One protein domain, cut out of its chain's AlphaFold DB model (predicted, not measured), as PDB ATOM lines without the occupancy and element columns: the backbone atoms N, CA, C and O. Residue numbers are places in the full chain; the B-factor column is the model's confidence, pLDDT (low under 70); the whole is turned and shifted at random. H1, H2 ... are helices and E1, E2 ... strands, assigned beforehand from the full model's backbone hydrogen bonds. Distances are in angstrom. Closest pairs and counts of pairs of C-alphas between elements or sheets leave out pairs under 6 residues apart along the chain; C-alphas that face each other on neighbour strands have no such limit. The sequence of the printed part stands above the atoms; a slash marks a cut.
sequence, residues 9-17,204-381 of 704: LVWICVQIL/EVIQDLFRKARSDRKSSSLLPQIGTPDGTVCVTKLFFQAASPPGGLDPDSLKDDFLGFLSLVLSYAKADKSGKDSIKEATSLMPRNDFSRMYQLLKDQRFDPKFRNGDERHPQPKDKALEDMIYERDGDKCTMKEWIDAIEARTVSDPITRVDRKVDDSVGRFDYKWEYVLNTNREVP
ATOM      1  N   LEU A   9     -25.647 -28.182  30.130       57.25
ATOM      2  CA  LEU A   9     -24.491 -28.795  30.793       57.25
ATOM      3  C   LEU A   9     -23.433 -27.743  31.170       57.25
ATOM      4  O   LEU A   9     -22.953 -27.746  32.301       57.25
ATOM      5  N   VAL A  10     -23.161 -26.781  30.274       56.12
ATOM      6  CA  VAL A  10     -22.271 -25.632  30.545       56.12
ATOM      7  C   VAL A  10     -22.767 -24.858  31.763       56.12
ATOM      8  O   VAL A  10     -22.003 -24.574  32.679       56.12
ATOM      9  N   TRP A  11     -24.063 -24.550  31.805       56.91
ATOM     10  CA  TRP A  11     -24.652 -23.769  32.886       56.91
ATOM     11  C   TRP A  11     -24.623 -24.519  34.231       56.91
ATOM     12  O   TRP A  11     -24.337 -23.893  35.251       56.91
ATOM     13  N   ILE A  12     -24.833 -25.846  34.249       60.50
ATOM     14  CA  ILE A  12     -24.686 -26.668  35.465       60.50
ATOM     15  C   ILE A  12     -23.237 -26.601  35.966       60.50
ATOM     16  O   ILE A  12     -23.030 -26.250  37.126       60.50
ATOM     17  N   CYS A  13     -22.242 -26.827  35.097       55.56
ATOM     18  CA  CYS A  13     -20.820 -26.699  35.444       55.56
ATOM     19  C   CYS A  13     -20.477 -25.303  35.997       55.56
ATOM     20  O   CYS A  13     -19.778 -25.207  37.004       55.56
ATOM     21  N   VAL A  14     -21.029 -24.234  35.402       56.34
ATOM     22  CA  VAL A  14     -20.855 -22.835  35.850       56.34
ATOM     23  C   VAL A  14     -21.384 -22.594  37.256       56.34
ATOM     24  O   VAL A  14     -20.674 -22.038  38.091       56.34
ATOM     25  N   GLN A  15     -22.606 -23.040  37.549       55.59
ATOM     26  CA  GLN A  15     -23.144 -22.915  38.902       55.59
ATOM     27  C   GLN A  15     -22.328 -23.748  39.906       55.59
ATOM     28  O   GLN A  15     -22.099 -23.292  41.020       55.59
ATOM     29  N   ILE A  16     -21.818 -24.921  39.511       57.59
ATOM     30  CA  ILE A  16     -21.034 -25.799  40.392       57.59
ATOM     31  C   ILE A  16     -19.790 -25.125  40.969       57.59
ATOM     32  O   ILE A  16     -19.571 -25.199  42.180       57.59
ATOM     33  N   LEU A  17     -18.968 -24.484  40.139       53.50
ATOM     34  CA  LEU A  17     -17.714 -23.906  40.629       53.50
ATOM     35  C   LEU A  17     -17.921 -22.597  41.400       53.50
ATOM     36  O   LEU A  17     -17.167 -22.336  42.333       53.50
ATOM     37  N   GLU A 204     -22.329 -45.549  37.611       95.62
ATOM     38  CA  GLU A 204     -22.769 -45.659  39.007       95.62
ATOM     39  C   GLU A 204     -21.633 -46.125  39.924       95.62
ATOM     40  O   GLU A 204     -21.521 -45.677  41.064       95.62
ATOM     41  N   VAL A 205     -20.760 -46.999  39.413       96.75
ATOM     42  CA  VAL A 205     -19.569 -47.452  40.137       96.75
ATOM     43  C   VAL A 205     -18.600 -46.299  40.315       96.75
ATOM     44  O   VAL A 205     -18.064 -46.112  41.399       96.75
ATOM     45  N   ILE A 206     -18.423 -45.476  39.282       96.25
ATOM     46  CA  ILE A 206     -17.570 -44.286  39.358       96.25
ATOM     47  C   ILE A 206     -18.065 -43.336  40.448       96.25
ATOM     48  O   ILE A 206     -17.262 -42.834  41.235       96.25
ATOM     49  N   GLN A 207     -19.380 -43.146  40.571       95.88
ATOM     50  CA  GLN A 207     -19.950 -42.373  41.672       95.88
ATOM     51  C   GLN A 207     -19.648 -42.984  43.045       95.88
ATOM     52  O   GLN A 207     -19.276 -42.255  43.966       95.88
ATOM     53  N   ASP A 208     -19.808 -44.300  43.197       96.19
ATOM     54  CA  ASP A 208     -19.477 -44.999  44.440       96.19
ATOM     55  C   ASP A 208     -17.986 -44.860  44.790       96.19
ATOM     56  O   ASP A 208     -17.640 -44.516  45.919       96.19
ATOM     57  N   LEU A 209     -17.095 -44.995  43.805       95.50
ATOM     58  CA  LEU A 209     -15.657 -44.784  43.977       95.50
ATOM     59  C   LEU A 209     -15.333 -43.340  44.382       95.50
ATOM     60  O   LEU A 209     -14.513 -43.134  45.274       95.50
ATOM     61  N   PHE A 210     -16.004 -42.330  43.818       93.75
ATOM     62  CA  PHE A 210     -15.856 -40.941  44.271       93.75
ATOM     63  C   PHE A 210     -16.359 -40.724  45.706       93.75
ATOM     64  O   PHE A 210     -15.744 -39.959  46.456       93.75
ATOM     65  N   ARG A 211     -17.444 -41.397  46.115       93.69
ATOM     66  CA  ARG A 211     -17.926 -41.367  47.508       93.69
ATOM     67  C   ARG A 211     -16.898 -42.000  48.441       93.69
ATOM     68  O   ARG A 211     -16.458 -41.330  49.373       93.69
ATOM     69  N   LYS A 212     -16.447 -43.224  48.142       93.25
ATOM     70  CA  LYS A 212     -15.409 -43.939  48.901       93.25
ATOM     71  C   LYS A 212     -14.109 -43.141  48.980       93.25
ATOM     72  O   LYS A 212     -13.527 -43.039  50.051       93.25
ATOM     73  N   ALA A 213     -13.684 -42.491  47.895       90.88
ATOM     74  CA  ALA A 213     -12.489 -41.648  47.891       90.88
ATOM     75  C   ALA A 213     -12.567 -40.487  48.896       90.88
ATOM     76  O   ALA A 213     -11.528 -40.066  49.409       90.88
ATOM     77  N   ARG A 214     -13.776 -39.988  49.194       88.44
ATOM     78  CA  ARG A 214     -14.009 -38.941  50.199       88.44
ATOM     79  C   ARG A 214     -14.246 -39.478  51.607       88.44
ATOM     80  O   ARG A 214     -13.811 -38.822  52.547       88.44
ATOM     81  N   SER A 215     -14.966 -40.590  51.761       89.44
ATOM     82  CA  SER A 215     -15.391 -41.102  53.072       89.44
ATOM     83  C   SER A 215     -14.402 -42.096  53.679       89.44
ATOM     84  O   SER A 215     -13.936 -41.894  54.795       89.44
ATOM     85  N   ASP A 216     -14.062 -43.150  52.943       89.31
ATOM     86  CA  ASP A 216     -13.131 -44.194  53.361       89.31
ATOM     87  C   ASP A 216     -12.441 -44.806  52.143       89.31
ATOM     88  O   ASP A 216     -12.882 -45.792  51.550       89.31
ATOM     89  N   ARG A 217     -11.302 -44.225  51.775       84.69
ATOM     90  CA  ARG A 217     -10.551 -44.650  50.596       84.69
ATOM     91  C   ARG A 217     -10.029 -46.082  50.701       84.69
ATOM     92  O   ARG A 217      -9.855 -46.738  49.681       84.69
ATOM     93  N   LYS A 218      -9.763 -46.563  51.919       88.94
ATOM     94  CA  LYS A 218      -9.193 -47.900  52.142       88.94
ATOM     95  C   LYS A 218     -10.216 -49.006  51.904       88.94
ATOM     96  O   LYS A 218      -9.810 -50.151  51.726       88.94
ATOM     97  N   SER A 219     -11.503 -48.656  51.855       91.31
ATOM     98  CA  SER A 219     -12.593 -49.577  51.526       91.31
ATOM     99  C   SER A 219     -12.574 -50.075  50.076       91.31
ATOM    100  O   SER A 219     -13.293 -51.021  49.762       91.31
ATOM    101  N   SER A 220     -11.770 -49.468  49.193       94.38
ATOM    102  CA  SER A 220     -11.652 -49.868  47.790       94.38
ATOM    103  C   SER A 220     -10.217 -50.246  47.423       94.38
ATOM    104  O   SER A 220      -9.257 -49.533  47.726       94.38
ATOM    105  N   SER A 221     -10.081 -51.368  46.725       95.06
ATOM    106  CA  SER A 221      -8.870 -51.802  46.029       95.06
ATOM    107  C   SER A 221      -8.658 -51.056  44.708       95.06
ATOM    108  O   SER A 221      -7.538 -51.068  44.213       95.06
ATOM    109  N   LEU A 222      -9.688 -50.388  44.171       94.94
ATOM    110  CA  LEU A 222      -9.627 -49.554  42.957       94.94
ATOM    111  C   LEU A 222      -9.197 -48.104  43.228       94.94
ATOM    112  O   LEU A 222      -9.024 -47.317  42.298       94.94
ATOM    113  N   LEU A 223      -9.032 -47.728  44.499       92.88
ATOM    114  CA  LEU A 223      -8.572 -46.400  44.893       92.88
ATOM    115  C   LEU A 223      -7.131 -46.443  45.422       92.88
ATOM    116  O   LEU A 223      -6.717 -47.415  46.062       92.88
ATOM    117  N   PRO A 224      -6.341 -45.369  45.236       87.69
ATOM    118  CA  PRO A 224      -4.968 -45.358  45.714       87.69
ATOM    119  C   PRO A 224      -4.910 -45.417  47.239       87.69
ATOM    120  O   PRO A 224      -5.656 -44.757  47.949       87.69
ATOM    121  N   GLN A 225      -3.942 -46.142  47.783       77.44
ATOM    122  CA  GLN A 225      -3.852 -46.314  49.239       77.44
ATOM    123  C   GLN A 225      -3.111 -45.163  49.962       77.44
ATOM    124  O   GLN A 225      -3.124 -45.101  51.187       77.44
ATOM    125  N   ILE A 226      -2.428 -44.248  49.247       61.91
ATOM    126  CA  ILE A 226      -1.672 -43.120  49.856       61.91
ATOM    127  C   ILE A 226      -1.820 -41.851  49.005       61.91
ATOM    128  O   ILE A 226      -1.842 -41.951  47.780       61.91
ATOM    129  N   GLY A 227      -1.869 -40.691  49.669       64.25
ATOM    130  CA  GLY A 227      -1.982 -39.346  49.087       64.25
ATOM    131  C   GLY A 227      -3.407 -38.808  49.193       64.25
ATOM    132  O   GLY A 227      -4.350 -39.586  49.088       64.25
ATOM    133  N   THR A 228      -3.604 -37.513  49.415       56.25
ATOM    134  CA  THR A 228      -4.925 -36.911  49.199       56.25
ATOM    135  C   THR A 228      -5.222 -36.948  47.701       56.25
ATOM    136  O   THR A 228      -4.312 -36.748  46.895       56.25
ATOM    137  N   PRO A 229      -6.449 -37.292  47.280       58.12
ATOM    138  CA  PRO A 229      -6.844 -37.098  45.898       58.12
ATOM    139  C   PRO A 229      -6.992 -35.587  45.659       58.12
ATOM    140  O   PRO A 229      -8.082 -35.019  45.753       58.12
ATOM    141  N   ASP A 230      -5.862 -34.921  45.431       59.16
ATOM    142  CA  ASP A 230      -5.811 -33.500  45.120       59.16
ATOM    143  C   ASP A 230      -6.500 -33.292  43.772       59.16
ATOM    144  O   ASP A 230      -5.928 -33.546  42.722       59.16
ATOM    145  N   GLY A 231      -7.768 -32.880  43.808       72.62
ATOM    146  CA  GLY A 231      -8.535 -32.559  42.602       72.62
ATOM    147  C   GLY A 231      -9.822 -33.351  42.403       72.62
ATOM    148  O   GLY A 231     -10.658 -32.899  41.628       72.62
ATOM    149  N   THR A 232     -10.073 -34.447  43.134       84.88
ATOM    150  CA  THR A 232     -11.339 -35.186  42.954       84.88
ATOM    151  C   THR A 232     -12.528 -34.408  43.507       84.88
ATOM    152  O   THR A 232     -12.522 -33.961  44.659       84.88
ATOM    153  N   VAL A 233     -13.577 -34.288  42.702       89.50
ATOM    154  CA  VAL A 233     -14.848 -33.658  43.048       89.50
ATOM    155  C   VAL A 233     -15.933 -34.728  43.012       89.50
ATOM    156  O   VAL A 233     -16.243 -35.266  41.959       89.50
ATOM    157  N   CYS A 234     -16.530 -35.031  44.167       91.88
ATOM    158  CA  CYS A 234     -17.702 -35.905  44.242       91.88
ATOM    159  C   CYS A 234     -18.970 -35.050  44.284       91.88
ATOM    160  O   CYS A 234     -19.211 -34.344  45.271       91.88
ATOM    161  N   VAL A 235     -19.768 -35.137  43.225       91.94
ATOM    162  CA  VAL A 235     -21.100 -34.541  43.130       91.94
ATOM    163  C   VAL A 235     -22.086 -35.446  43.847       91.94
ATOM    164  O   VAL A 235     -22.097 -36.658  43.661       91.94
ATOM    165  N   THR A 236     -22.929 -34.863  44.689       92.75
ATOM    166  CA  THR A 236     -23.985 -35.586  45.408       92.75
ATOM    167  C   THR A 236     -25.327 -34.933  45.119       92.75
ATOM    168  O   THR A 236     -25.371 -33.818  44.608       92.75
ATOM    169  N   LYS A 237     -26.438 -35.586  45.475       90.44
ATOM    170  CA  LYS A 237     -27.772 -34.976  45.355       90.44
ATOM    171  C   LYS A 237     -27.885 -33.647  46.109       90.44
ATOM    172  O   LYS A 237     -28.538 -32.738  45.608       90.44
ATOM    173  N   LEU A 238     -27.182 -33.503  47.241       86.00
ATOM    174  CA  LEU A 238     -27.123 -32.262  48.029       86.00
ATOM    175  C   LEU A 238     -26.670 -31.062  47.188       86.00
ATOM    176  O   LEU A 238     -27.120 -29.943  47.412       86.00
ATOM    177  N   PHE A 239     -25.827 -31.299  46.179       81.50
ATOM    178  CA  PHE A 239     -25.390 -30.260  45.252       81.50
ATOM    179  C   PHE A 239     -26.576 -29.582  44.530       81.50
ATOM    180  O   PHE A 239     -26.524 -28.397  44.212       81.50
ATOM    181  N   PHE A 240     -27.669 -30.315  44.310       81.25
ATOM    182  CA  PHE A 240     -28.858 -29.841  43.604       81.25
ATOM    183  C   PHE A 240     -29.982 -29.373  44.537       81.25
ATOM    184  O   PHE A 240     -31.013 -28.924  44.054       81.25
ATOM    185  N   GLN A 241     -29.804 -29.433  45.858       75.62
ATOM    186  CA  GLN A 241     -30.842 -29.064  46.833       75.62
ATOM    187  C   GLN A 241     -30.933 -27.554  47.120       75.62
ATOM    188  O   GLN A 241     -31.720 -27.132  47.966       75.62
ATOM    189  N   ALA A 242     -30.147 -26.716  46.439       72.06
ATOM    190  CA  ALA A 242     -30.254 -25.267  46.582       72.06
ATOM    191  C   ALA A 242     -31.674 -24.772  46.237       72.06
ATOM    192  O   ALA A 242     -32.341 -25.341  45.376       72.06
ATOM    193  N   ALA A 243     -32.104 -23.655  46.843       56.84
ATOM    194  CA  ALA A 243     -33.429 -23.043  46.631       56.84
ATOM    195  C   ALA A 243     -33.768 -22.761  45.151       56.84
ATOM    196  O   ALA A 243     -34.917 -22.527  44.782       56.84
ATOM    197  N   SER A 244     -32.761 -22.768  44.283       65.44
ATOM    198  CA  SER A 244     -32.909 -22.873  42.838       65.44
ATOM    199  C   SER A 244     -31.905 -23.913  42.343       65.44
ATOM    200  O   SER A 244     -30.744 -23.557  42.120       65.44
ATOM    201  N   PRO A 245     -32.319 -25.189  42.206       63.28
ATOM    202  CA  PRO A 245     -31.444 -26.253  41.749       63.28
ATOM    203  C   PRO A 245     -30.800 -25.857  40.432       63.28
ATOM    204  O   PRO A 245     -31.499 -25.337  39.546       63.28
ATOM    205  N   PRO A 246     -29.505 -26.132  40.245       60.94
ATOM    206  CA  PRO A 246     -28.901 -25.974  38.952       60.94
ATOM    207  C   PRO A 246     -29.696 -26.750  37.877       60.94
ATOM    208  O   PRO A 246     -29.716 -27.974  37.861       60.94
ATOM    209  N   GLY A 247     -30.368 -26.024  36.978       63.66
ATOM    210  CA  GLY A 247     -31.062 -26.545  35.808       63.66
ATOM    211  C   GLY A 247     -32.481 -26.990  36.125       63.66
ATOM    212  O   GLY A 247     -33.084 -27.682  35.312       63.66
ATOM    213  N   GLY A 248     -32.996 -26.645  37.315       66.75
ATOM    214  CA  GLY A 248     -34.284 -27.138  37.803       66.75
ATOM    215  C   GLY A 248     -34.307 -28.657  37.967       66.75
ATOM    216  O   GLY A 248     -35.376 -29.261  37.902       66.75
ATOM    217  N   LEU A 249     -33.132 -29.276  38.114       71.19
ATOM    218  CA  LEU A 249     -33.009 -30.710  38.297       71.19
ATOM    219  C   LEU A 249     -33.531 -31.083  39.680       71.19
ATOM    220  O   LEU A 249     -33.002 -30.630  40.690       71.19
ATOM    221  N   ASP A 250     -34.569 -31.912  39.698       78.12
ATOM    222  CA  ASP A 250     -35.072 -32.539  40.912       78.12
ATOM    223  C   ASP A 250     -33.981 -33.480  41.459       78.12
ATOM    224  O   ASP A 250     -33.636 -34.443  40.757       78.12
ATOM    225  N   PRO A 251     -33.427 -33.237  42.665       82.12
ATOM    226  CA  PRO A 251     -32.392 -34.082  43.256       82.12
ATOM    227  C   PRO A 251     -32.775 -35.567  43.303       82.12
ATOM    228  O   PRO A 251     -31.905 -36.430  43.165       82.12
ATOM    229  N   ASP A 252     -34.065 -35.880  43.430       83.94
ATOM    230  CA  ASP A 252     -34.551 -37.257  43.497       83.94
ATOM    231  C   ASP A 252     -34.608 -37.941  42.135       83.94
ATOM    232  O   ASP A 252     -34.506 -39.167  42.045       83.94
ATOM    233  N   SER A 253     -34.678 -37.155  41.061       81.81
ATOM    234  CA  SER A 253     -34.588 -37.660  39.690       81.81
ATOM    235  C   SER A 253     -33.159 -38.026  39.273       81.81
ATOM    236  O   SER A 253     -32.975 -38.748  38.289       81.81
ATOM    237  N   LEU A 254     -32.156 -37.549  40.017       85.94
ATOM    238  CA  LEU A 254     -30.748 -37.766  39.712       85.94
ATOM    239  C   LEU A 254     -30.297 -39.143  40.171       85.94
ATOM    240  O   LEU A 254     -30.382 -39.503  41.348       85.94
ATOM    241  N   LYS A 255     -29.778 -39.900  39.214       90.31
ATOM    242  CA  LYS A 255     -29.251 -41.238  39.438       90.31
ATOM    243  C   LYS A 255     -27.736 -41.218  39.565       90.31
ATOM    244  O   LYS A 255     -27.065 -40.284  39.128       90.31
ATOM    245  N   ASP A 256     -27.211 -42.287  40.143       93.25
ATOM    246  CA  ASP A 256     -25.785 -42.414  40.425       93.25
ATOM    247  C   ASP A 256     -24.916 -42.431  39.163       93.25
ATOM    248  O   ASP A 256     -23.794 -41.948  39.216       93.25
ATOM    249  N   ASP A 257     -25.423 -42.890  38.017       92.62
ATOM    250  CA  ASP A 257     -24.697 -42.842  36.739       92.62
ATOM    251  C   ASP A 257     -24.448 -41.398  36.288       92.62
ATOM    252  O   ASP A 257     -23.338 -41.028  35.903       92.62
ATOM    253  N   PHE A 258     -25.472 -40.554  36.395       91.12
ATOM    254  CA  PHE A 258     -25.375 -39.137  36.077       91.12
ATOM    255  C   PHE A 258     -24.480 -38.391  37.072       91.12
ATOM    256  O   PHE A 258     -23.627 -37.603  36.663       91.12
ATOM    257  N   LEU A 259     -24.622 -38.671  38.372       92.69
ATOM    258  CA  LEU A 259     -23.751 -38.094  39.400       92.69
ATOM    259  C   LEU A 259     -22.288 -38.515  39.198       92.69
ATOM    260  O   LEU A 259     -21.401 -37.671  39.311       92.69
ATOM    261  N   GLY A 260     -22.035 -39.776  38.833       94.44
ATOM    262  CA  GLY A 260     -20.695 -40.299  38.568       94.44
ATOM    263  C   GLY A 260     -20.031 -39.607  37.387       94.44
ATOM    264  O   GLY A 260     -18.880 -39.185  37.483       94.44
ATOM    265  N   PHE A 261     -20.784 -39.393  36.308       94.19
ATOM    266  CA  PHE A 261     -20.312 -38.615  35.165       94.19
ATOM    267  C   PHE A 261     -19.997 -37.160  35.527       94.19
ATOM    268  O   PHE A 261     -18.941 -36.655  35.154       94.19
ATOM    269  N   LEU A 262     -20.866 -36.484  36.285       91.81
ATOM    270  CA  LEU A 262     -20.599 -35.109  36.718       91.81
ATOM    271  C   LEU A 262     -19.384 -35.022  37.650       91.81
ATOM    272  O   LEU A 262     -18.570 -34.111  37.506       91.81
ATOM    273  N   SER A 263     -19.236 -35.977  38.571       93.62
ATOM    274  CA  SER A 263     -18.056 -36.092  39.436       93.62
ATOM    275  C   SER A 263     -16.774 -36.218  38.615       93.62
ATOM    276  O   SER A 263     -15.782 -35.542  38.895       93.62
ATOM    277  N   LEU A 264     -16.808 -37.016  37.545       92.50
ATOM    278  CA  LEU A 264     -15.685 -37.181  36.632       92.50
ATOM    279  C   LEU A 264     -15.350 -35.876  35.894       92.50
ATOM    280  O   LEU A 264     -14.221 -35.400  35.997       92.50
ATOM    281  N   VAL A 265     -16.330 -35.256  35.226       90.94
ATOM    282  CA  VAL A 265     -16.142 -33.997  34.474       90.94
ATOM    283  C   VAL A 265     -15.551 -32.903  35.363       90.94
ATOM    284  O   VAL A 265     -14.590 -32.245  34.977       90.94
ATOM    285  N   LEU A 266     -16.076 -32.725  36.577       88.19
ATOM    286  CA  LEU A 266     -15.588 -31.694  37.492       88.19
ATOM    287  C   LEU A 266     -14.214 -31.999  38.080       88.19
ATOM    288  O   LEU A 266     -13.452 -31.071  38.340       88.19
ATOM    289  N   SER A 267     -13.905 -33.275  38.317       89.31
ATOM    290  CA  SER A 267     -12.572 -33.671  38.773       89.31
ATOM    291  C   SER A 267     -11.522 -33.310  37.722       89.31
ATOM    292  O   SER A 267     -10.508 -32.706  38.059       89.31
ATOM    293  N   TYR A 268     -11.813 -33.576  36.445       87.06
ATOM    294  CA  TYR A 268     -10.962 -33.190  35.316       87.06
ATOM    295  C   TYR A 268     -10.923 -31.672  35.097       87.06
ATOM    296  O   TYR A 268      -9.858 -31.112  34.874       87.06
ATOM    297  N   ALA A 269     -12.045 -30.971  35.263       84.25
ATOM    298  CA  ALA A 269     -12.064 -29.508  35.208       84.25
ATOM    299  C   ALA A 269     -11.194 -28.860  36.300       84.25
ATOM    300  O   ALA A 269     -10.645 -27.780  36.102       84.25
ATOM    301  N   LYS A 270     -11.075 -29.507  37.466       82.69
ATOM    302  CA  LYS A 270     -10.290 -29.020  38.608       82.69
ATOM    303  C   LYS A 270      -8.826 -29.467  38.578       82.69
ATOM    304  O   LYS A 270      -8.015 -28.872  39.290       82.69
ATOM    305  N   ALA A 271      -8.508 -30.505  37.807       77.12
ATOM    306  CA  ALA A 271      -7.189 -31.122  37.713       77.12
ATOM    307  C   ALA A 271      -6.082 -30.146  37.283       77.12
ATOM    308  O   ALA A 271      -4.946 -30.259  37.740       77.12
ATOM    309  N   ASP A 272      -6.414 -29.151  36.461       64.81
ATOM    310  CA  ASP A 272      -5.437 -28.227  35.891       64.81
ATOM    311  C   ASP A 272      -5.155 -27.021  36.804       64.81
ATOM    312  O   ASP A 272      -5.625 -25.903  36.586       64.81
ATOM    313  N   LYS A 273      -4.414 -27.251  37.895       57.66
ATOM    314  CA  LYS A 273      -3.952 -26.164  38.784       57.66
ATOM    315  C   LYS A 273      -2.505 -25.740  38.558       57.66
ATOM    316  O   LYS A 273      -2.120 -24.677  39.043       57.66
ATOM    317  N   SER A 274      -1.691 -26.546  37.878       57.53
ATOM    318  CA  SER A 274      -0.254 -26.283  37.721       57.53
ATOM    319  C   SER A 274       0.205 -26.155  36.268       57.53
ATOM    320  O   SER A 274       1.316 -25.661  36.065       57.53
ATOM    321  N   GLY A 275      -0.586 -26.607  35.280       61.88
ATOM    322  CA  GLY A 275      -0.221 -26.682  33.859       61.88
ATOM    323  C   GLY A 275       1.010 -27.546  33.537       61.88
ATOM    324  O   GLY A 275       1.407 -27.646  32.378       61.88
ATOM    325  N   LYS A 276       1.663 -28.147  34.543       64.06
ATOM    326  CA  LYS A 276       2.959 -28.831  34.395       64.06
ATOM    327  C   LYS A 276       2.830 -30.337  34.257       64.06
ATOM    328  O   LYS A 276       3.576 -30.915  33.466       64.06
ATOM    329  N   ASP A 277       1.859 -30.935  34.930       69.94
ATOM    330  CA  ASP A 277       1.683 -32.384  34.957       69.94
ATOM    331  C   ASP A 277       0.568 -32.813  33.995       69.94
ATOM    332  O   ASP A 277      -0.374 -32.055  33.758       69.94
ATOM    333  N   SER A 278       0.688 -34.016  33.423       73.81
ATOM    334  CA  SER A 278      -0.379 -34.615  32.610       73.81
ATOM    335  C   SER A 278      -1.660 -34.724  33.442       73.81
ATOM    336  O   SER A 278      -1.605 -35.030  34.638       73.81
ATOM    337  N   ILE A 279      -2.825 -34.508  32.826       76.69
ATOM    338  CA  ILE A 279      -4.119 -34.591  33.518       76.69
ATOM    339  C   ILE A 279      -4.373 -35.986  34.111       76.69
ATOM    340  O   ILE A 279      -5.088 -36.114  35.109       76.69
ATOM    341  N   LYS A 280      -3.706 -37.019  33.576       78.56
ATOM    342  CA  LYS A 280      -3.682 -38.375  34.143       78.56
ATOM    343  C   LYS A 280      -3.133 -38.432  35.574       78.56
ATOM    344  O   LYS A 280      -3.453 -39.343  36.330       78.56
ATOM    345  N   GLU A 281      -2.310 -37.464  35.979       78.75
ATOM    346  CA  GLU A 281      -1.719 -37.418  37.321       78.75
ATOM    347  C   GLU A 281      -2.647 -36.787  38.366       78.75
ATOM    348  O   GLU A 281      -2.411 -36.926  39.574       78.75
ATOM    349  N   ALA A 282      -3.720 -36.125  37.923       76.19
ATOM    350  CA  ALA A 282      -4.640 -35.410  38.797       76.19
ATOM    351  C   ALA A 282      -5.719 -36.303  39.423       76.19
ATOM    352  O   ALA A 282      -6.255 -35.995  40.488       76.19
ATOM    353  N   THR A 283      -6.045 -37.430  38.793       85.00
ATOM    354  CA  THR A 283      -7.023 -38.387  39.313       85.00
ATOM    355  C   THR A 283      -6.547 -39.810  39.089       85.00
ATOM    356  O   THR A 283      -5.919 -40.133  38.092       85.00
ATOM    357  N   SER A 284      -6.856 -40.685  40.041       89.06
ATOM    358  CA  SER A 284      -6.621 -42.121  39.889       89.06
ATOM    359  C   SER A 284      -7.713 -42.835  39.104       89.06
ATOM    360  O   SER A 284      -7.567 -44.018  38.845       89.06
ATOM    361  N   LEU A 285      -8.822 -42.152  38.817       92.44
ATOM    362  CA  LEU A 285      -9.932 -42.656  38.016       92.44
ATOM    363  C   LEU A 285      -9.838 -42.004  36.643       92.44
ATOM    364  O   LEU A 285     -10.226 -40.840  36.505       92.44
ATOM    365  N   MET A 286      -9.308 -42.732  35.663       91.75
ATOM    366  CA  MET A 286      -9.082 -42.208  34.325       91.75
ATOM    367  C   MET A 286     -10.040 -42.844  33.315       91.75
ATOM    368  O   MET A 286     -10.026 -44.063  33.146       91.75
ATOM    369  N   PRO A 287     -10.892 -42.057  32.635       92.88
ATOM    370  CA  PRO A 287     -11.740 -42.585  31.586       92.88
ATOM    371  C   PRO A 287     -10.907 -42.822  30.332       92.88
ATOM    372  O   PRO A 287     -10.325 -41.896  29.763       92.88
ATOM    373  N   ARG A 288     -10.906 -44.064  29.860       92.31
ATOM    374  CA  ARG A 288     -10.274 -44.405  28.587       92.31
ATOM    375  C   ARG A 288     -11.209 -44.162  27.396       92.31
ATOM    376  O   ARG A 288     -10.768 -44.174  26.252       92.31
ATOM    377  N   ASN A 289     -12.493 -43.897  27.652       91.56
ATOM    378  CA  ASN A 289     -13.472 -43.450  26.659       91.56
ATOM    379  C   ASN A 289     -13.677 -41.931  26.667       91.56
ATOM    380  O   ASN A 289     -13.596 -41.285  27.709       91.56
ATOM    381  N   ASP A 290     -14.021 -41.393  25.498       87.06
ATOM    382  CA  ASP A 290     -14.346 -39.979  25.285       87.06
ATOM    383  C   ASP A 290     -15.565 -39.538  26.127       87.06
ATOM    384  O   ASP A 290     -16.587 -40.240  26.235       87.06
ATOM    385  N   PHE A 291     -15.484 -38.340  26.713       88.88
ATOM    386  CA  PHE A 291     -16.535 -37.796  27.583       88.88
ATOM    387  C   PHE A 291     -17.867 -37.574  26.859       88.88
ATOM    388  O   PHE A 291     -18.938 -37.828  27.421       88.88
ATOM    389  N   SER A 292     -17.822 -37.153  25.598       85.56
ATOM    390  CA  SER A 292     -18.982 -36.979  24.720       85.56
ATOM    391  C   SER A 292     -19.723 -38.289  24.529       85.56
ATOM    392  O   SER A 292     -20.951 -38.308  24.388       85.56
ATOM    393  N   ARG A 293     -18.993 -39.406  24.520       82.88
ATOM    394  CA  ARG A 293     -19.586 -40.730  24.381       82.88
ATOM    395  C   ARG A 293     -20.124 -41.256  25.706       82.88
ATOM    396  O   ARG A 293     -21.254 -41.741  25.713       82.88
ATOM    397  N   MET A 294     -19.412 -41.086  26.819       86.44
ATOM    398  CA  MET A 294     -19.964 -41.390  28.149       86.44
ATOM    399  C   MET A 294     -21.281 -40.640  28.394       86.44
ATOM    400  O   MET A 294     -22.267 -41.231  28.834       86.44
ATOM    401  N   TYR A 295     -21.358 -39.372  27.983       85.88
ATOM    402  CA  TYR A 295     -22.587 -38.582  28.057       85.88
ATOM    403  C   TYR A 295     -23.739 -39.144  27.202       85.88
ATOM    404  O   TYR A 295     -24.915 -38.983  27.541       85.88
ATOM    405  N   GLN A 296     -23.449 -39.841  26.096       82.06
ATOM    406  CA  GLN A 296     -24.491 -40.463  25.272       82.06
ATOM    407  C   GLN A 296     -25.225 -41.589  25.999       82.06
ATOM    408  O   GLN A 296     -26.429 -41.713  25.775       82.06
ATOM    409  N   LEU A 297     -24.554 -42.336  26.884       79.12
ATOM    410  CA  LEU A 297     -25.205 -43.365  27.702       79.12
ATOM    411  C   LEU A 297     -26.252 -42.784  28.657       79.12
ATOM    412  O   LEU A 297     -27.244 -43.435  28.972       79.12
ATOM    413  N   LEU A 298     -26.054 -41.541  29.093       80.69
ATOM    414  CA  LEU A 298     -26.924 -40.883  30.065       80.69
ATOM    415  C   LEU A 298     -28.167 -40.268  29.419       80.69
ATOM    416  O   LEU A 298     -29.164 -40.032  30.091       80.69
ATOM    417  N   LYS A 299     -28.142 -39.996  28.110       66.12
ATOM    418  CA  LYS A 299     -29.141 -39.141  27.443       66.12
ATOM    419  C   LYS A 299     -30.518 -39.795  27.223       66.12
ATOM    420  O   LYS A 299     -31.455 -39.103  26.822       66.12
ATOM    421  N   ASP A 300     -30.689 -41.071  27.570       55.69
ATOM    422  CA  ASP A 300     -32.026 -41.665  27.732       55.69
ATOM    423  C   ASP A 300     -32.732 -41.188  29.018       55.69
ATOM    424  O   ASP A 300     -33.950 -41.345  29.172       55.69
ATOM    425  N   GLN A 301     -32.001 -40.512  29.910       52.12
ATOM    426  CA  GLN A 301     -32.555 -39.707  30.991       52.12
ATOM    427  C   GLN A 301     -33.046 -38.373  30.405       52.12
ATOM    428  O   GLN A 301     -32.277 -37.458  30.123       52.12
ATOM    429  N   ARG A 302     -34.348 -38.289  30.106       47.62
ATOM    430  CA  ARG A 302     -34.955 -37.094  29.498       47.62
ATOM    431  C   ARG A 302     -34.800 -35.885  30.422       47.62
ATOM    432  O   ARG A 302     -35.476 -35.810  31.441       47.62
ATOM    433  N   PHE A 303     -33.992 -34.916  30.007       47.66
ATOM    434  CA  PHE A 303     -33.996 -33.573  30.580       47.66
ATOM    435  C   PHE A 303     -35.299 -32.860  30.206       47.66
ATOM    436  O   PHE A 303     -35.668 -32.826  29.028       47.66
ATOM    437  N   ASP A 304     -36.010 -32.328  31.200       39.38
ATOM    438  CA  ASP A 304     -37.282 -31.635  30.995       39.38
ATOM    439  C   ASP A 304     -37.049 -30.301  30.256       39.38
ATOM    440  O   ASP A 304     -36.328 -29.433  30.755       39.38
ATOM    441  N   PRO A 305     -37.632 -30.104  29.060       38.88
ATOM    442  CA  PRO A 305     -37.403 -28.903  28.270       38.88
ATOM    443  C   PRO A 305     -37.958 -27.605  28.881       38.88
ATOM    444  O   PRO A 305     -37.669 -26.540  28.337       38.88
ATOM    445  N   LYS A 306     -38.742 -27.645  29.970       39.62
ATOM    446  CA  LYS A 306     -39.488 -26.469  30.458       39.62
ATOM    447  C   LYS A 306     -38.715 -25.480  31.352       39.62
ATOM    448  O   LYS A 306     -39.301 -24.474  31.735       39.62
ATOM    449  N   PHE A 307     -37.441 -25.709  31.686       47.75
ATOM    450  CA  PHE A 307     -36.768 -24.933  32.750       47.75
ATOM    451  C   PHE A 307     -35.345 -24.452  32.426       47.75
ATOM    452  O   PHE A 307     -34.384 -24.747  33.131       47.75
ATOM    453  N   ARG A 308     -35.212 -23.636  31.376       41.97
ATOM    454  CA  ARG A 308     -34.038 -22.767  31.164       41.97
ATOM    455  C   ARG A 308     -34.408 -21.330  31.545       41.97
ATOM    456  O   ARG A 308     -35.536 -20.923  31.291       41.97
ATOM    457  N   ASN A 309     -33.466 -20.557  32.091       40.84
ATOM    458  CA  ASN A 309     -33.628 -19.107  32.267       40.84
ATOM    459  C   ASN A 309     -32.913 -18.340  31.138       40.84
ATOM    460  O   ASN A 309     -31.782 -18.671  30.777       40.84
ATOM    461  N   GLY A 310     -33.608 -17.333  30.595       51.00
ATOM    462  CA  GLY A 310     -33.405 -16.735  29.264       51.00
ATOM    463  C   GLY A 310     -34.643 -16.987  28.386       51.00
ATOM    464  O   GLY A 310     -35.405 -17.909  28.674       51.00
ATOM    465  N   ASP A 311     -34.896 -16.183  27.345       46.97
ATOM    466  CA  ASP A 311     -35.951 -16.553  26.385       46.97
ATOM    467  C   ASP A 311     -35.547 -17.835  25.630       46.97
ATOM    468  O   ASP A 311     -34.375 -18.222  25.644       46.97
ATOM    469  N   GLU A 312     -36.491 -18.504  24.955       37.19
ATOM    470  CA  GLU A 312     -36.254 -19.752  24.196       37.19
ATOM    471  C   GLU A 312     -35.063 -19.696  23.215       37.19
ATOM    472  O   GLU A 312     -34.654 -20.723  22.666       37.19
ATOM    473  N   ARG A 313     -34.512 -18.509  22.950       38.25
ATOM    474  CA  ARG A 313     -33.451 -18.271  21.984       38.25
ATOM    475  C   ARG A 313     -32.088 -18.018  22.644       38.25
ATOM    476  O   ARG A 313     -31.097 -18.234  21.953       38.25
ATOM    477  N   HIS A 314     -32.008 -17.621  23.924       41.62
ATOM    478  CA  HIS A 314     -30.740 -17.209  24.560       41.62
ATOM    479  C   HIS A 314     -30.658 -17.479  26.080       41.62
ATOM    480  O   HIS A 314     -30.787 -16.551  26.884       41.62
ATOM    481  N   PRO A 315     -30.374 -18.713  26.523       45.94
ATOM    482  CA  PRO A 315     -29.917 -18.939  27.893       45.94
ATOM    483  C   PRO A 315     -28.523 -18.312  28.094       45.94
ATOM    484  O   PRO A 315     -27.719 -18.310  27.163       45.94
ATOM    485  N   GLN A 316     -28.218 -17.779  29.282       42.94
ATOM    486  CA  GLN A 316     -26.886 -17.236  29.602       42.94
ATOM    487  C   GLN A 316     -26.438 -17.619  31.028       42.94
ATOM    488  O   GLN A 316     -27.202 -17.407  31.974       42.94
ATOM    489  N   PRO A 317     -25.218 -18.166  31.220       42.94
ATOM    490  CA  PRO A 317     -24.611 -18.326  32.541       42.94
ATOM    491  C   PRO A 317     -24.229 -16.970  33.149       42.94
ATOM    492  O   PRO A 317     -23.775 -16.068  32.443       42.94
ATOM    493  N   LYS A 318     -24.374 -16.830  34.472       39.81
ATOM    494  CA  LYS A 318     -23.790 -15.702  35.206       39.81
ATOM    495  C   LYS A 318     -22.289 -15.958  35.374       39.81
ATOM    496  O   LYS A 318     -21.896 -16.965  35.954       39.81
ATOM    497  N   ASP A 319     -21.498 -15.036  34.833       53.94
ATOM    498  CA  ASP A 319     -20.117 -14.709  35.223       53.94
ATOM    499  C   ASP A 319     -18.942 -15.251  34.392       53.94
ATOM    500  O   ASP A 319     -17.820 -14.856  34.683       53.94
ATOM    501  N   LYS A 320     -19.152 -16.019  33.307       53.97
ATOM    502  CA  LYS A 320     -18.128 -16.443  32.301       53.97
ATOM    503  C   LYS A 320     -16.821 -17.088  32.812       53.97
ATOM    504  O   LYS A 320     -16.067 -17.609  32.003       53.97
ATOM    505  N   ALA A 321     -16.571 -17.133  34.120       53.97
ATOM    506  CA  ALA A 321     -15.301 -17.535  34.725       53.97
ATOM    507  C   ALA A 321     -14.865 -18.950  34.328       53.97
ATOM    508  O   ALA A 321     -13.679 -19.239  34.237       53.97
ATOM    509  N   LEU A 322     -15.841 -19.813  34.055       53.28
ATOM    510  CA  LEU A 322     -15.625 -21.167  33.575       53.28
ATOM    511  C   LEU A 322     -15.481 -21.261  32.060       53.28
ATOM    512  O   LEU A 322     -14.736 -22.108  31.593       53.28
ATOM    513  N   GLU A 323     -16.162 -20.407  31.293       64.50
ATOM    514  CA  GLU A 323     -16.040 -20.404  29.828       64.50
ATOM    515  C   GLU A 323     -14.607 -20.080  29.396       64.50
ATOM    516  O   GLU A 323     -14.136 -20.626  28.402       64.50
ATOM    517  N   ASP A 324     -13.917 -19.256  30.186       71.06
ATOM    518  CA  ASP A 324     -12.547 -18.812  29.941       71.06
ATOM    519  C   ASP A 324     -11.480 -19.725  30.580       71.06
ATOM    520  O   ASP A 324     -10.291 -19.430  30.467       71.06
ATOM    521  N   MET A 325     -11.854 -20.830  31.248       70.06
ATOM    522  CA  MET A 325     -10.868 -21.823  31.695       70.06
ATOM    523  C   MET A 325     -10.276 -22.523  30.476       70.06
ATOM    524  O   MET A 325     -11.009 -23.151  29.712       70.06
ATOM    525  N   ILE A 326      -8.961 -22.411  30.301       78.50
ATOM    526  CA  ILE A 326      -8.218 -22.980  29.177       78.50
ATOM    527  C   ILE A 326      -7.390 -24.145  29.699       78.50
ATOM    528  O   ILE A 326      -6.561 -23.946  30.578       78.50
ATOM    529  N   TYR A 327      -7.593 -25.322  29.118       76.12
ATOM    530  CA  TYR A 327      -6.623 -26.405  29.168       76.12
ATOM    531  C   TYR A 327      -5.660 -26.203  27.998       76.12
ATOM    532  O   TYR A 327      -6.109 -26.165  26.851       76.12
ATOM    533  N   GLU A 328      -4.374 -25.995  28.271       81.06
ATOM    534  CA  GLU A 328      -3.347 -25.725  27.257       81.06
ATOM    535  C   GLU A 328      -2.128 -26.619  27.468       81.06
ATOM    536  O   GLU A 328      -1.584 -26.703  28.571       81.06
ATOM    537  N   ARG A 329      -1.678 -27.258  26.389       76.69
ATOM    538  CA  ARG A 329      -0.485 -28.090  26.381       76.69
ATOM    539  C   ARG A 329       0.151 -28.121  24.998       76.69
ATOM    540  O   ARG A 329      -0.535 -28.319  24.004       76.69
ATOM    541  N   ASP A 330       1.464 -27.908  24.954       77.06
ATOM    542  CA  ASP A 330       2.274 -27.990  23.731       77.06
ATOM    543  C   ASP A 330       1.704 -27.171  22.551       77.06
ATOM    544  O   ASP A 330       1.797 -27.548  21.388       77.06
ATOM    545  N   GLY A 331       1.104 -26.015  22.863       82.12
ATOM    546  CA  GLY A 331       0.491 -25.099  21.896       82.12
ATOM    547  C   GLY A 331      -0.946 -25.449  21.494       82.12
ATOM    548  O   GLY A 331      -1.651 -24.579  20.974       82.12
ATOM    549  N   ASP A 332      -1.410 -26.664  21.791       83.50
ATOM    550  CA  ASP A 332      -2.811 -27.046  21.675       83.50
ATOM    551  C   ASP A 332      -3.584 -26.612  22.917       83.50
ATOM    552  O   ASP A 332      -3.115 -26.695  24.051       83.50
ATOM    553  N   LYS A 333      -4.806 -26.127  22.711       87.12
ATOM    554  CA  LYS A 333      -5.670 -25.723  23.815       87.12
ATOM    555  C   LYS A 333      -7.136 -25.959  23.537       87.12
ATOM    556  O   LYS A 333      -7.582 -25.959  22.385       87.12
ATOM    557  N   CYS A 334      -7.888 -26.116  24.612       86.69
ATOM    558  CA  CYS A 334      -9.334 -26.063  24.588       86.69
ATOM    559  C   CYS A 334      -9.862 -25.313  25.800       86.69
ATOM    560  O   CYS A 334      -9.413 -25.506  26.929       86.69
ATOM    561  N   THR A 335     -10.858 -24.476  25.568       85.75
ATOM    562  CA  THR A 335     -11.646 -23.910  26.654       85.75
ATOM    563  C   THR A 335     -12.584 -24.970  27.230       85.75
ATOM    564  O   THR A 335     -13.056 -25.861  26.520       85.75
ATOM    565  N   MET A 336     -12.939 -24.842  28.506       79.69
ATOM    566  CA  MET A 336     -14.006 -25.642  29.115       79.69
ATOM    567  C   MET A 336     -15.312 -25.511  28.328       79.69
ATOM    568  O   MET A 336     -16.053 -26.479  28.180       79.69
ATOM    569  N   LYS A 337     -15.593 -24.320  27.785       82.44
ATOM    570  CA  LYS A 337     -16.764 -24.110  26.939       82.44
ATOM    571  C   LYS A 337     -16.718 -24.998  25.696       82.44
ATOM    572  O   LYS A 337     -17.689 -25.699  25.435       82.44
ATOM    573  N   GLU A 338     -15.613 -24.983  24.953       86.38
ATOM    574  CA  GLU A 338     -15.431 -25.837  23.774       86.38
ATOM    575  C   GLU A 338     -15.548 -27.317  24.134       86.38
ATOM    576  O   GLU A 338     -16.188 -28.073  23.404       86.38
ATOM    577  N   TRP A 339     -14.983 -27.729  25.271       86.31
ATOM    578  CA  TRP A 339     -15.060 -29.113  25.730       86.31
ATOM    579  C   TRP A 339     -16.493 -29.543  26.056       86.31
ATOM    580  O   TRP A 339     -16.968 -30.558  25.544       86.31
ATOM    581  N   ILE A 340     -17.229 -28.754  26.840       81.88
ATOM    582  CA  ILE A 340     -18.620 -29.066  27.183       81.88
ATOM    583  C   ILE A 340     -19.536 -28.968  25.951       81.88
ATOM    584  O   ILE A 340     -20.413 -29.818  25.775       81.88
ATOM    585  N   ASP A 341     -19.319 -27.985  25.070       83.50
ATOM    586  CA  ASP A 341     -20.041 -27.872  23.798       83.50
ATOM    587  C   ASP A 341     -19.827 -29.132  22.942       83.50
ATOM    588  O   ASP A 341     -20.788 -29.653  22.373       83.50
ATOM    589  N   ALA A 342     -18.596 -29.653  22.875       85.25
ATOM    590  CA  ALA A 342     -18.250 -30.877  22.152       85.25
ATOM    591  C   ALA A 342     -18.915 -32.126  22.753       85.25
ATOM    592  O   ALA A 342     -19.541 -32.901  22.017       85.25
ATOM    593  N   ILE A 343     -18.875 -32.265  24.086       83.25
ATOM    594  CA  ILE A 343     -19.562 -33.338  24.823       83.25
ATOM    595  C   ILE A 343     -21.040 -33.376  24.444       83.25
ATOM    596  O   ILE A 343     -21.614 -34.429  24.145       83.25
ATOM    597  N   GLU A 344     -21.668 -32.206  24.417       78.12
ATOM    598  CA  GLU A 344     -23.091 -32.113  24.162       78.12
ATOM    599  C   GLU A 344     -23.460 -32.270  22.680       78.12
ATOM    600  O   GLU A 344     -24.472 -32.907  22.345       78.12
ATOM    601  N   ALA A 345     -22.620 -31.722  21.795       80.25
ATOM    602  CA  ALA A 345     -22.720 -31.855  20.347       80.25
ATOM    603  C   ALA A 345     -22.416 -33.277  19.861       80.25
ATOM    604  O   ALA A 345     -22.805 -33.617  18.742       80.25
ATOM    605  N   ARG A 346     -21.808 -34.121  20.710       77.44
ATOM    606  CA  ARG A 346     -21.418 -35.505  20.404       77.44
ATOM    607  C   ARG A 346     -20.386 -35.575  19.283       77.44
ATOM    608  O   ARG A 346     -20.478 -36.435  18.405       77.44
ATOM    609  N   THR A 347     -19.447 -34.638  19.276       77.19
ATOM    610  CA  THR A 347     -18.357 -34.660  18.303       77.19
ATOM    611  C   THR A 347     -17.399 -35.803  18.618       77.19
ATOM    612  O   THR A 347     -17.209 -36.165  19.770       77.19
ATOM    613  N   VAL A 348     -16.805 -36.373  17.573       66.00
ATOM    614  CA  VAL A 348     -15.937 -37.572  17.588       66.00
ATOM    615  C   VAL A 348     -14.527 -37.293  18.143       66.00
ATOM    616  O   VAL A 348     -13.590 -38.051  17.943       66.00
ATOM    617  N   SER A 349     -14.341 -36.125  18.741       72.06
ATOM    618  CA  SER A 349     -13.074 -35.679  19.297       72.06
ATOM    619  C   SER A 349     -13.436 -34.699  20.389       72.06
ATOM    620  O   SER A 349     -13.663 -33.515  20.116       72.06
ATOM    621  N   ASP A 350     -13.580 -35.197  21.615       81.00
ATOM    622  CA  ASP A 350     -13.647 -34.296  22.745       81.00
ATOM    623  C   ASP A 350     -12.320 -33.508  22.820       81.00
ATOM    624  O   ASP A 350     -11.232 -34.064  22.616       81.00
ATOM    625  N   PRO A 351     -12.389 -32.179  23.006       87.50
ATOM    626  CA  PRO A 351     -11.202 -31.342  23.011       87.50
ATOM    627  C   PRO A 351     -10.149 -31.721  24.054       87.50
ATOM    628  O   PRO A 351      -8.978 -31.474  23.781       87.50
ATOM    629  N   ILE A 352     -10.523 -32.338  25.185       84.88
ATOM    630  CA  ILE A 352      -9.547 -32.812  26.175       84.88
ATOM    631  C   ILE A 352      -8.767 -33.996  25.623       84.88
ATOM    632  O   ILE A 352      -7.547 -33.944  25.656       84.88
ATOM    633  N   THR A 353      -9.429 -34.994  25.041       85.50
ATOM    634  CA  THR A 353      -8.783 -36.125  24.360       85.50
ATOM    635  C   THR A 353      -7.808 -35.633  23.290       85.50
ATOM    636  O   THR A 353      -6.696 -36.134  23.175       85.50
ATOM    637  N   ARG A 354      -8.175 -34.595  22.524       87.44
ATOM    638  CA  ARG A 354      -7.271 -33.996  21.526       87.44
ATOM    639  C   ARG A 354      -6.022 -33.374  22.156       87.44
ATOM    640  O   ARG A 354      -4.938 -33.577  21.625       87.44
ATOM    641  N   VAL A 355      -6.175 -32.595  23.229       85.25
ATOM    642  CA  VAL A 355      -5.029 -31.954  23.898       85.25
ATOM    643  C   VAL A 355      -4.174 -33.006  24.617       85.25
ATOM    644  O   VAL A 355      -2.952 -32.962  24.538       85.25
ATOM    645  N   ASP A 356      -4.799 -33.992  25.259       83.88
ATOM    646  CA  ASP A 356      -4.124 -35.093  25.951       83.88
ATOM    647  C   ASP A 356      -3.344 -36.007  24.994       83.88
ATOM    648  O   ASP A 356      -2.260 -36.485  25.328       83.88
ATOM    649  N   ARG A 357      -3.821 -36.160  23.752       83.56
ATOM    650  CA  ARG A 357      -3.112 -36.895  22.696       83.56
ATOM    651  C   ARG A 357      -1.721 -36.352  22.388       83.56
ATOM    652  O   ARG A 357      -0.854 -37.116  21.976       83.56
ATOM    653  N   LYS A 358      -1.493 -35.050  22.581       80.38
ATOM    654  CA  LYS A 358      -0.165 -34.439  22.412       80.38
ATOM    655  C   LYS A 358       0.793 -34.773  23.559       80.38
ATOM    656  O   LYS A 358       1.993 -34.592  23.400       80.38
ATOM    657  N   VAL A 359       0.275 -35.277  24.680       77.06
ATOM    658  CA  VAL A 359       1.062 -35.658  25.858       77.06
ATOM    659  C   VAL A 359       1.349 -37.147  25.850       77.06
ATOM    660  O   VAL A 359       2.502 -37.562  25.781       77.06
ATOM    661  N   ASP A 360       0.297 -37.951  25.957       76.94
ATOM    662  CA  ASP A 360       0.405 -39.403  26.069       76.94
ATOM    663  C   ASP A 360      -0.853 -40.162  25.613       76.94
ATOM    664  O   ASP A 360      -0.807 -41.392  25.534       76.94
ATOM    665  N   ASP A 361      -1.928 -39.454  25.229       82.94
ATOM    666  CA  ASP A 361      -3.167 -40.044  24.704       82.94
ATOM    667  C   ASP A 361      -3.757 -41.058  25.701       82.94
ATOM    668  O   ASP A 361      -4.100 -42.187  25.344       82.94
ATOM    669  N   SER A 362      -3.804 -40.672  26.976       82.06
ATOM    670  CA  SER A 362      -4.312 -41.477  28.089       82.06
ATOM    671  C   SER A 362      -5.828 -41.311  28.261       82.06
ATOM    672  O   SER A 362      -6.554 -42.269  28.531       82.06
ATOM    673  N   VAL A 363      -6.343 -40.096  28.075       86.44
ATOM    674  CA  VAL A 363      -7.763 -39.760  28.212       86.44
ATOM    675  C   VAL A 363      -8.479 -39.951  26.884       86.44
ATOM    676  O   VAL A 363      -8.081 -39.403  25.862       86.44
ATOM    677  N   GLY A 364      -9.567 -40.724  26.901       85.00
ATOM    678  CA  GLY A 364     -10.460 -40.885  25.749       85.00
ATOM    679  C   GLY A 364      -9.892 -41.633  24.538       85.00
ATOM    680  O   GLY A 364     -10.574 -41.737  23.515       85.00
ATOM    681  N   ARG A 365      -8.702 -42.231  24.671       84.38
ATOM    682  CA  ARG A 365      -8.005 -43.024  23.643       84.38
ATOM    683  C   ARG A 365      -8.877 -44.049  22.923       84.38
ATOM    684  O   ARG A 365      -8.726 -44.275  21.722       84.38
ATOM    685  N   PHE A 366      -9.781 -44.714  23.642       81.81
ATOM    686  CA  PHE A 366     -10.604 -45.777  23.068       81.81
ATOM    687  C   PHE A 366     -11.826 -45.303  22.330       81.81
ATOM    688  O   PHE A 366     -12.482 -46.152  21.724       81.81
ATOM    689  N   ASP A 367     -12.110 -44.002  22.321       81.69
ATOM    690  CA  ASP A 367     -13.181 -43.429  21.517       81.69
ATOM    691  C   ASP A 367     -14.488 -44.246  21.689       81.69
ATOM    692  O   ASP A 367     -15.078 -44.286  22.779       81.69
ATOM    693  N   TYR A 368     -14.891 -45.002  20.658       79.19
ATOM    694  CA  TYR A 368     -16.093 -45.843  20.630       79.19
ATOM    695  C   TYR A 368     -15.917 -47.305  21.043       79.19
ATOM    696  O   TYR A 368     -16.809 -48.109  20.756       79.19
ATOM    697  N   LYS A 369     -14.814 -47.714  21.661       86.31
ATOM    698  CA  LYS A 369     -14.673 -49.106  22.097       86.31
ATOM    699  C   LYS A 369     -15.248 -49.275  23.507       86.31
ATOM    700  O   LYS A 369     -14.827 -48.601  24.437       86.31
ATOM    701  N   TRP A 370     -16.235 -50.158  23.632       89.75
ATOM    702  CA  TRP A 370     -16.970 -50.461  24.863       89.75
ATOM    703  C   TRP A 370     -16.898 -51.956  25.111       89.75
ATOM    704  O   TRP A 370     -16.859 -52.737  24.157       89.75
ATOM    705  N   GLU A 371     -16.991 -52.337  26.374       94.56
ATOM    706  CA  GLU A 371     -17.215 -53.723  26.763       94.56
ATOM    707  C   GLU A 371     -18.540 -53.848  27.500       94.56
ATOM    708  O   GLU A 371     -19.178 -52.856  27.875       94.56
ATOM    709  N   TYR A 372     -18.986 -55.083  27.672       96.12
ATOM    710  CA  TYR A 372     -20.217 -55.364  28.382       96.12
ATOM    711  C   TYR A 372     -19.981 -55.572  29.870       96.12
ATOM    712  O   TYR A 372     -18.979 -56.147  30.291       96.12
ATOM    713  N   VAL A 373     -20.980 -55.227  30.680       95.06
ATOM    714  CA  VAL A 373     -21.071 -55.804  32.020       95.06
ATOM    715  C   VAL A 373     -21.172 -57.323  31.869       95.06
ATOM    716  O   VAL A 373     -22.070 -57.819  31.191       95.06
ATOM    717  N   LEU A 374     -20.220 -58.045  32.463       94.44
ATOM    718  CA  LEU A 374     -20.153 -59.507  32.563       94.44
ATOM    719  C   LEU A 374     -21.533 -60.189  32.551       94.44
ATOM    720  O   LEU A 374     -22.379 -59.907  33.397       94.44
ATOM    721  N   ASN A 375     -21.718 -61.127  31.616       92.88
ATOM    722  CA  ASN A 375     -22.954 -61.894  31.400       92.88
ATOM    723  C   ASN A 375     -24.191 -61.057  31.027       92.88
ATOM    724  O   ASN A 375     -25.324 -61.488  31.234       92.88
ATOM    725  N   THR A 376     -23.996 -59.867  30.466       93.62
ATOM    726  CA  THR A 376     -25.077 -59.008  29.973       93.62
ATOM    727  C   THR A 376     -24.721 -58.431  28.601       93.62
ATOM    728  O   THR A 376     -23.613 -58.612  28.109       93.62
ATOM    729  N   ASN A 377     -25.655 -57.685  28.006       92.12
ATOM    730  CA  ASN A 377     -25.414 -56.868  26.809       92.12
ATOM    731  C   ASN A 377     -25.330 -55.365  27.143       92.12
ATOM    732  O   ASN A 377     -25.533 -54.518  26.272       92.12
ATOM    733  N   ARG A 378     -25.128 -55.008  28.418       92.88
ATOM    734  CA  ARG A 378     -25.046 -53.614  28.865       92.88
ATOM    735  C   ARG A 378     -23.650 -53.074  28.566       92.88
ATOM    736  O   ARG A 378     -22.713 -53.440  29.262       92.88
ATOM    737  N   GLU A 379     -23.525 -52.193  27.577       93.19
ATOM    738  CA  GLU A 379     -22.267 -51.485  27.299       93.19
ATOM    739  C   GLU A 379     -21.910 -50.525  28.442       93.19
ATOM    740  O   GLU A 379     -22.768 -49.790  28.943       93.19
ATOM    741  N   VAL A 380     -20.639 -50.524  28.842       94.88
ATOM    742  CA  VAL A 380     -20.081 -49.636  29.871       94.88
ATOM    743  C   VAL A 380     -18.685 -49.130  29.479       94.88
ATOM    744  O   VAL A 380     -18.011 -49.790  28.682       94.88
ATOM    745  N   PRO A 381     -18.272 -47.941  29.965       95.12
ATOM    746  CA  PRO A 381     -16.983 -47.375  29.605       95.12
ATOM    747  C   PRO A 381     -15.850 -48.131  30.293       95.12
ATOM    748  O   PRO A 381     -16.042 -48.743  31.344       95.12
TER     749      PRO A 381
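This is residues 9 to 17 and 204 to 381 of the 704 residues of an uncharacterized protein of Bimuria novae-zelandiae CBS 107.79 (UniProt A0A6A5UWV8). A cluster of mostly short helices gathers round H4, which runs through the middle: H2 crosses it on one side, H5 lies side by side with it on another, and H6 packs on H5, H1 and H7. The small hairpin E2 and E3 packs on H7 at the margin, and long stretches with no named element make up much of the periphery. The printed part has 187 residues, with seven named helices and three named strands in the order H1 H2 H3 H4 E1 H5 E2 E3 H6 H7; the sheet E2 - E3 is antiparallel. The class is mostly helix, though under half of the residues are in named elements. The whole is compact, with a radius of gyration of the C-alphas of 16.6 A and spans of 46 by 41 by 34 A.

Find C-alpha 9 at (-24.491, -28.795, 30.793); from there H1 runs to residue 17, 12.9 A. After the cut, H2 takes residues 204 to 215, 16.5 A, and H3 residues 237 to 240, 5.5 A. Look for C-alpha 256 at (-25.785, -42.414, 40.425), where H4 begins; it ends at residue 271, 21.9 A on. Next come E1, residues 285 to 287, 6.7 A, and H5, residues 291 to 298, 11.1 A. E2, residues 326 to 329, spans 9.7 A, and E3, residues 332 to 335, 10.6 A. H6, residues 336 to 345, spans 13.8 A, and H7, residues 351 to 357, 9.8 A, ending at (-3.112, -36.895, 22.696).

Begin at the hub, H6. It touches H1 at Ile 340 and Val 10, 6.0 A between C-alphas, opposite ways at a shallow tilt of 35.0 degrees, only just short of steep. It touches H5, closest C-alphas Ile 343 and Ser 292, 3.7 A, and H7, closest C-alphas Trp 339 and Pro 351, 5.2 A. H4 touches H5, closest C-alphas Phe 258 and Leu 298, 6.4 A, opposite ways at a shallow tilt of 17 degrees. H4 touches H2, closest C-alphas Gly 260 and Gln 207, 3.8 A, at a steep tilt of 58 degrees. H3 touches no helix. E1 pairs with no named strand. In the hairpin E2 and E3, N 327 and O 334 are 2.9 A apart, within hydrogen-bond range. Every O i to N i+4 pair is within range in H1, H2, H4, H6 and H7, and 2 of 4 in H5; H3 is too short for one.

The C-alphas farthest apart, Gln 225 and Asp 311, are 49.4 A apart. Residues 18 to 203 are not printed; C-alphas 17 and 204 are 22.4 A apart. The links H2 to H3, H3 to H4, H4 to E1 and H5 to E2 are long. Mean pLDDT of the printed part is 77.2; 52 residues are under 70, among them 9 to 17 and 299 to 323.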